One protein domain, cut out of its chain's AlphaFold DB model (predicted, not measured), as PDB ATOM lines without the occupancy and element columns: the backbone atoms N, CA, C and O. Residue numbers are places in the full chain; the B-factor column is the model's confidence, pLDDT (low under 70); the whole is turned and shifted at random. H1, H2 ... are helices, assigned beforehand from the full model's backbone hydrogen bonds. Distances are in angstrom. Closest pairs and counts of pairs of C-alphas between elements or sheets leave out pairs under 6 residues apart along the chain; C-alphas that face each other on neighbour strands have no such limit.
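AT A GLANCE: This is residues 117 to 161 of the 225 residues of the protein "Hypothetical protein" of Alexandrium catenella (UniProt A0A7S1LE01). Three helices string out in an open chain: the long H1, a loop that folds back to the short H2 near H1, then H3, pointing away, with residues 152 to 161 sticking out. Residues 130 to 136, at the turn, stick out too. The printed part has 45 residues with named helices H1, H2 and H3 in that order and no named strand, all helix in class. It is loose, with a radius of gyration of the C-alphas of 12.3 A, and elongated, spanning 36 by 21 by 17 A.

HOW THE PARTS SIT: Begin with H1, residues 117 to 131, and go on to H2, residues 139 to 144. They are close but not clearly touching; the closest C-alphas, of Trp 125 and Phe 142, are 7.6 A apart. They run opposite ways at a steep tilt of 65 degrees. H3, residues 148 to 160, is apart from H1, and only just apart from H2, at 8.2 A. In H1 and H2 every O i to N i+4 pair is within hydrogen-bond range; in H3, 7 of 9 are.

IN THESE COORDINATES: Find C-alpha 117 at (190.362, 53.015, 108.461); from there H1 runs 20.9 A. H2 measures 8.6 A. H3 runs 18.9 A to C-alpha 160 at (169.398, 58.949, 111.252).

THE WHOLE: The C-alphas farthest apart, of Pro 133 and Ala 160, are 36.6 A apart. The printed part has no cut and no long link. Residues 153 to 161 have pLDDT under 70.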
ATOM      1  N   TRP A 117     190.678  52.735 109.858       85.75
ATOM      2  CA  TRP A 117     190.362  53.015 108.461       85.75
ATOM      3  C   TRP A 117     190.736  54.433 108.009       85.75
ATOM      4  O   TRP A 117     190.997  54.622 106.827       85.75
ATOM      5  N   ARG A 118     190.833  55.430 108.905       88.25
ATOM      6  CA  ARG A 118     191.156  56.822 108.534       88.25
ATOM      7  C   ARG A 118     192.531  56.924 107.880       88.25
ATOM      8  O   ARG A 118     192.689  57.638 106.894       88.25
ATOM      9  N   LYS A 119     193.521  56.199 108.416       87.88
ATOM     10  CA  LYS A 119     194.865  56.131 107.824       87.88
ATOM     11  C   LYS A 119     194.822  55.451 106.455       87.88
ATOM     12  O   LYS A 119     195.429  55.957 105.518       87.88
ATOM     13  N   GLY A 120     194.073  54.351 106.335       90.19
ATOM     14  CA  GLY A 120     193.867  53.652 105.064       90.19
ATOM     15  C   GLY A 120     193.228  54.547 104.001       90.19
ATOM     16  O   GLY A 120     193.761  54.666 102.903       90.19
ATOM     17  N   LEU A 121     192.156  55.259 104.358       92.56
ATOM     18  CA  LEU A 121     191.460  56.183 103.465       92.56
ATOM     19  C   LEU A 121     192.357  57.346 103.029       92.56
ATOM     20  O   LEU A 121     192.391  57.684 101.852       92.56
ATOM     21  N   HIS A 122     193.127  57.927 103.954       93.25
ATOM     22  CA  HIS A 122     194.076  58.989 103.620       93.25
ATOM     23  C   HIS A 122     195.159  58.503 102.642       93.25
ATOM     24  O   HIS A 122     195.467  59.201 101.676       93.25
ATOM     25  N   ARG A 123     195.711  57.297 102.852       95.31
ATOM     26  CA  ARG A 123     196.686  56.685 101.928       95.31
ATOM     27  C   ARG A 123     196.067  56.430 100.553       95.31
ATOM     28  O   ARG A 123     196.675  56.803  99.556       95.31
ATOM     29  N   ALA A 124     194.856  55.874 100.505       95.19
ATOM     30  CA  ALA A 124     194.125  55.641  99.260       95.19
ATOM     31  C   ALA A 124     193.873  56.950  98.490       95.19
ATOM     32  O   ALA A 124     194.170  57.029  97.303       95.19
ATOM     33  N   TRP A 125     193.417  58.005  99.173       95.94
ATOM     34  CA  TRP A 125     193.206  59.322  98.566       95.94
ATOM     35  C   TRP A 125     194.506  59.950  98.050       95.94
ATOM     36  O   TRP A 125     194.546  60.510  96.956       95.94
ATOM     37  N   THR A 126     195.591  59.833  98.820       96.81
ATOM     38  CA  THR A 126     196.912  60.338  98.414       96.81
ATOM     39  C   THR A 126     197.412  59.616  97.166       96.81
ATOM     40  O   THR A 126     197.874  60.264  96.232       96.81
ATOM     41  N   SER A 127     197.265  58.291  97.129       97.12
ATOM     42  CA  SER A 127     197.635  57.467  95.977       97.12
ATOM     43  C   SER A 127     196.799  57.815  94.740       97.12
ATOM     44  O   SER A 127     197.367  58.025  93.671       97.12
ATOM     45  N   TYR A 128     195.483  58.004  94.890       97.44
ATOM     46  CA  TYR A 128     194.617  58.495  93.810       97.44
ATOM     47  C   TYR A 128     195.086  59.858  93.282       97.44
ATOM     48  O   TYR A 128     195.234  60.043  92.078       97.44
ATOM     49  N   CYS A 129     195.423  60.796  94.172       96.50
ATOM     50  CA  CYS A 129     195.949  62.100  93.766       96.50
ATOM     51  C   CYS A 129     197.302  62.010  93.039       96.50
ATOM     52  O   CYS A 129     197.613  62.898  92.249       96.50
ATOM     53  N   GLN A 130     198.123  60.995  93.308       97.75
ATOM     54  CA  GLN A 130     199.385  60.779  92.592       97.75
ATOM     55  C   GLN A 130     199.156  60.176  91.202       97.75
ATOM     56  O   GLN A 130     199.838  60.568  90.262       97.75
ATOM     57  N   ALA A 131     198.191  59.261  91.074       97.62
ATOM     58  CA  ALA A 131     197.871  58.594  89.816       97.62
ATOM     59  C   ALA A 131     197.072  59.482  88.848       97.62
ATOM     60  O   ALA A 131     197.276  59.408  87.639       97.62
ATOM     61  N   VAL A 132     196.178  60.327  89.371       97.50
ATOM     62  CA  VAL A 132     195.261  61.141  88.564       97.50
ATOM     63  C   VAL A 132     195.750  62.595  88.480       97.50
ATOM     64  O   VAL A 132     195.956  63.246  89.521       97.50
ATOM     65  N   PRO A 133     195.930  63.151  87.265       97.75
ATOM     66  CA  PRO A 133     196.267  64.555  87.069       97.75
ATOM     67  C   PRO A 133     195.258  65.474  87.749       97.75
ATOM     68  O   PRO A 133     194.065  65.200  87.795       97.75
ATOM     69  N   ARG A 134     195.715  66.621  88.254       97.06
ATOM     70  CA  ARG A 134     194.871  67.521  89.059       97.06
ATOM     71  C   ARG A 134     193.583  67.979  88.356       97.06
ATOM     72  O   ARG A 134     192.617  68.250  89.057       97.06
ATOM     73  N   ALA A 135     193.581  68.072  87.027       97.81
ATOM     74  CA  ALA A 135     192.414  68.469  86.237       97.81
ATOM     75  C   ALA A 135     191.298  67.407  86.209       97.81
ATOM     76  O   ALA A 135     190.151  67.757  85.963       97.81
ATOM     77  N   GLU A 136     191.631  66.145  86.485       97.00
ATOM     78  CA  GLU A 136     190.732  64.989  86.358       97.00
ATOM     79  C   GLU A 136     190.345  64.383  87.715       97.00
ATOM     80  O   GLU A 136     189.628  63.394  87.775       97.00
ATOM     81  N   ARG A 137     190.821  64.950  88.829       97.62
ATOM     82  CA  ARG A 137     190.516  64.418  90.165       97.62
ATOM     83  C   ARG A 137     189.063  64.706  90.528       97.62
ATOM     84  O   ARG A 137     188.735  65.851  90.836       97.62
ATOM     85  N   ASP A 138     188.247  63.662  90.601       97.19
ATOM     86  CA  ASP A 138     186.867  63.735  91.071       97.19
ATOM     87  C   ASP A 138     186.688  62.975  92.394       97.19
ATOM     88  O   ASP A 138     187.139  61.843  92.582       97.19
ATOM     89  N   PHE A 139     186.038  63.626  93.359       93.44
ATOM     90  CA  PHE A 139     185.821  63.029  94.676       93.44
ATOM     91  C   PHE A 139     184.734  61.945  94.653       93.44
ATOM     92  O   PHE A 139     184.823  60.968  95.395       93.44
ATOM     93  N   SER A 140     183.726  62.093  93.794       93.56
ATOM     94  CA  SER A 140     182.620  61.143  93.659       93.56
ATOM     95  C   SER A 140     183.101  59.844  93.024       93.56
ATOM     96  O   SER A 140     182.728  58.771  93.491       93.56
ATOM     97  N   GLU A 141     183.972  59.931  92.017       95.50
ATOM     98  CA  GLU A 141     184.606  58.762  91.400       95.50
ATOM     99  C   GLU A 141     185.445  57.976  92.418       95.50
ATOM    100  O   GLU A 141     185.305  56.756  92.541       95.50
ATOM    101  N   PHE A 142     186.248  58.674  93.229       94.81
ATOM    102  CA  PHE A 142     187.006  58.044  94.310       94.81
ATOM    103  C   PHE A 142     186.095  57.348  95.335       94.81
ATOM    104  O   PHE A 142     186.372  56.218  95.741       94.81
ATOM    105  N   LEU A 143     184.998  57.992  95.749       92.44
ATOM    106  CA  LEU A 143     184.036  57.381  96.671       92.44
ATOM    107  C   LEU A 143     183.303  56.187  96.047       92.44
ATOM    108  O   LEU A 143     183.042  55.210  96.750       92.44
ATOM    109  N   ALA A 144     183.001  56.232  94.749       91.69
ATOM    110  CA  ALA A 144     182.360  55.136  94.027       91.69
ATOM    111  C   ALA A 144     183.251  53.885  93.935       91.69
ATOM    112  O   ALA A 144     182.734  52.770  93.854       91.69
ATOM    113  N   ALA A 145     184.576  54.057  93.998       93.19
ATOM    114  CA  ALA A 145     185.541  52.961  94.027       93.19
ATOM    115  C   ALA A 145     185.672  52.281  95.406       93.19
ATOM    116  O   ALA A 145     186.295  51.220  95.513       93.19
ATOM    117  N   LEU A 146     185.104  52.855  96.476       89.50
ATOM    118  CA  LEU A 146     185.135  52.237  97.802       89.50
ATOM    119  C   LEU A 146     184.220  50.998  97.861       89.50
ATOM    120  O   LEU A 146     183.155  50.966  97.240       89.50
ATOM    121  N   PRO A 147     184.585  49.964  98.643       89.00
ATOM    122  CA  PRO A 147     183.744  48.784  98.797       89.00
ATOM    123  C   PRO A 147     182.370  49.163  99.363       89.00
ATOM    124  O   PRO A 147     182.261  49.949 100.305       89.00
ATOM    125  N   LYS A 148     181.308  48.553  98.824       82.69
ATOM    126  CA  LYS A 148     179.907  48.850  99.185       82.69
ATOM    127  C   LYS A 148     179.610  48.710 100.683       82.69
ATOM    128  O   LYS A 148     178.727  49.393 101.187       82.69
ATOM    129  N   SER A 149     180.368  47.874 101.397       76.75
ATOM    130  CA  SER A 149     180.284  47.736 102.857       76.75
ATOM    131  C   SER A 149     180.629  49.027 103.608       76.75
ATOM    132  O   SER A 149     180.054  49.294 104.659       76.75
ATOM    133  N   ALA A 150     181.529  49.854 103.067       75.00
ATOM    134  CA  ALA A 150     181.835  51.173 103.612       75.00
ATOM    135  C   ALA A 150     180.745  52.198 103.255       75.00
ATOM    136  O   ALA A 150     180.381  53.029 104.087       75.00
ATOM    137  N   ALA A 151     180.182  52.109 102.046       71.06
ATOM    138  CA  ALA A 151     179.119  53.004 101.591       71.06
ATOM    139  C   ALA A 151     177.805  52.810 102.374       71.06
ATOM    140  O   ALA A 151     177.143  53.788 102.720       71.06
ATOM    141  N   SER A 152     177.445  51.568 102.720       71.62
ATOM    142  CA  SER A 152     176.219  51.284 103.479       71.62
ATOM    143  C   SER A 152     176.293  51.739 104.939       71.62
ATOM    144  O   SER A 152     175.283  52.167 105.491       71.62
ATOM    145  N   ALA A 153     177.476  51.683 105.562       64.62
ATOM    146  CA  ALA A 153     177.672  52.165 106.931       64.62
ATOM    147  C   ALA A 153     177.503  53.692 107.024       64.62
ATOM    148  O   ALA A 153     176.876  54.187 107.954       64.62
ATOM    149  N   ALA A 154     177.993  54.434 106.024       59.56
ATOM    150  CA  ALA A 154     177.802  55.880 105.953       59.56
ATOM    151  C   ALA A 154     176.330  56.263 105.714       59.56
ATOM    152  O   ALA A 154     175.837  57.212 106.316       59.56
ATOM    153  N   ALA A 155     175.605  55.513 104.879       60.28
ATOM    154  CA  ALA A 155     174.192  55.780 104.609       60.28
ATOM    155  C   ALA A 155     173.286  55.566 105.840       60.28
ATOM    156  O   ALA A 155     172.309  56.294 106.006       60.28
ATOM    157  N   ALA A 156     173.615  54.613 106.720       58.53
ATOM    158  CA  ALA A 156     172.841  54.352 107.936       58.53
ATOM    159  C   ALA A 156     172.930  55.503 108.959       58.53
ATOM    160  O   ALA A 156     171.917  55.885 109.541       58.53
ATOM    161  N   ASP A 157     174.112  56.101 109.130       54.03
ATOM    162  CA  ASP A 157     174.308  57.252 110.025       54.03
ATOM    163  C   ASP A 157     173.672  58.537 109.463       54.03
ATOM    164  O   ASP A 157     173.071  59.325 110.195       54.03
ATOM    165  N   VAL A 158     173.746  58.741 108.143       54.50
ATOM    166  CA  VAL A 158     173.176  59.932 107.486       54.50
ATOM    167  C   VAL A 158     171.645  59.861 107.404       54.50
ATOM    168  O   VAL A 158     170.990  60.895 107.464       54.50
ATOM    169  N   ALA A 159     171.046  58.667 107.345       52.94
ATOM    170  CA  ALA A 159     169.589  58.518 107.417       52.94
ATOM    171  C   ALA A 159     169.026  58.862 108.813       52.94
ATOM    172  O   ALA A 159     167.937  59.431 108.915       52.94
ATOM    173  N   ALA A 160     169.774  58.575 109.885       48.03
ATOM    174  CA  ALA A 160     169.398  58.949 111.252       48.03
ATOM    175  C   ALA A 160     169.580  60.454 111.513       48.03
ATOM    176  O   ALA A 160     168.755  61.080 112.177       48.03
ATOM    177  N   ALA A 161     170.611  61.062 110.927       49.62
ATOM    178  CA  ALA A 161     170.749  62.508 110.845       49.62
ATOM    179  C   ALA A 161     170.015  63.038 109.605       49.62
ATOM    180  O   ALA A 161     170.644  63.612 108.717       49.62
TER     181      ALA A 161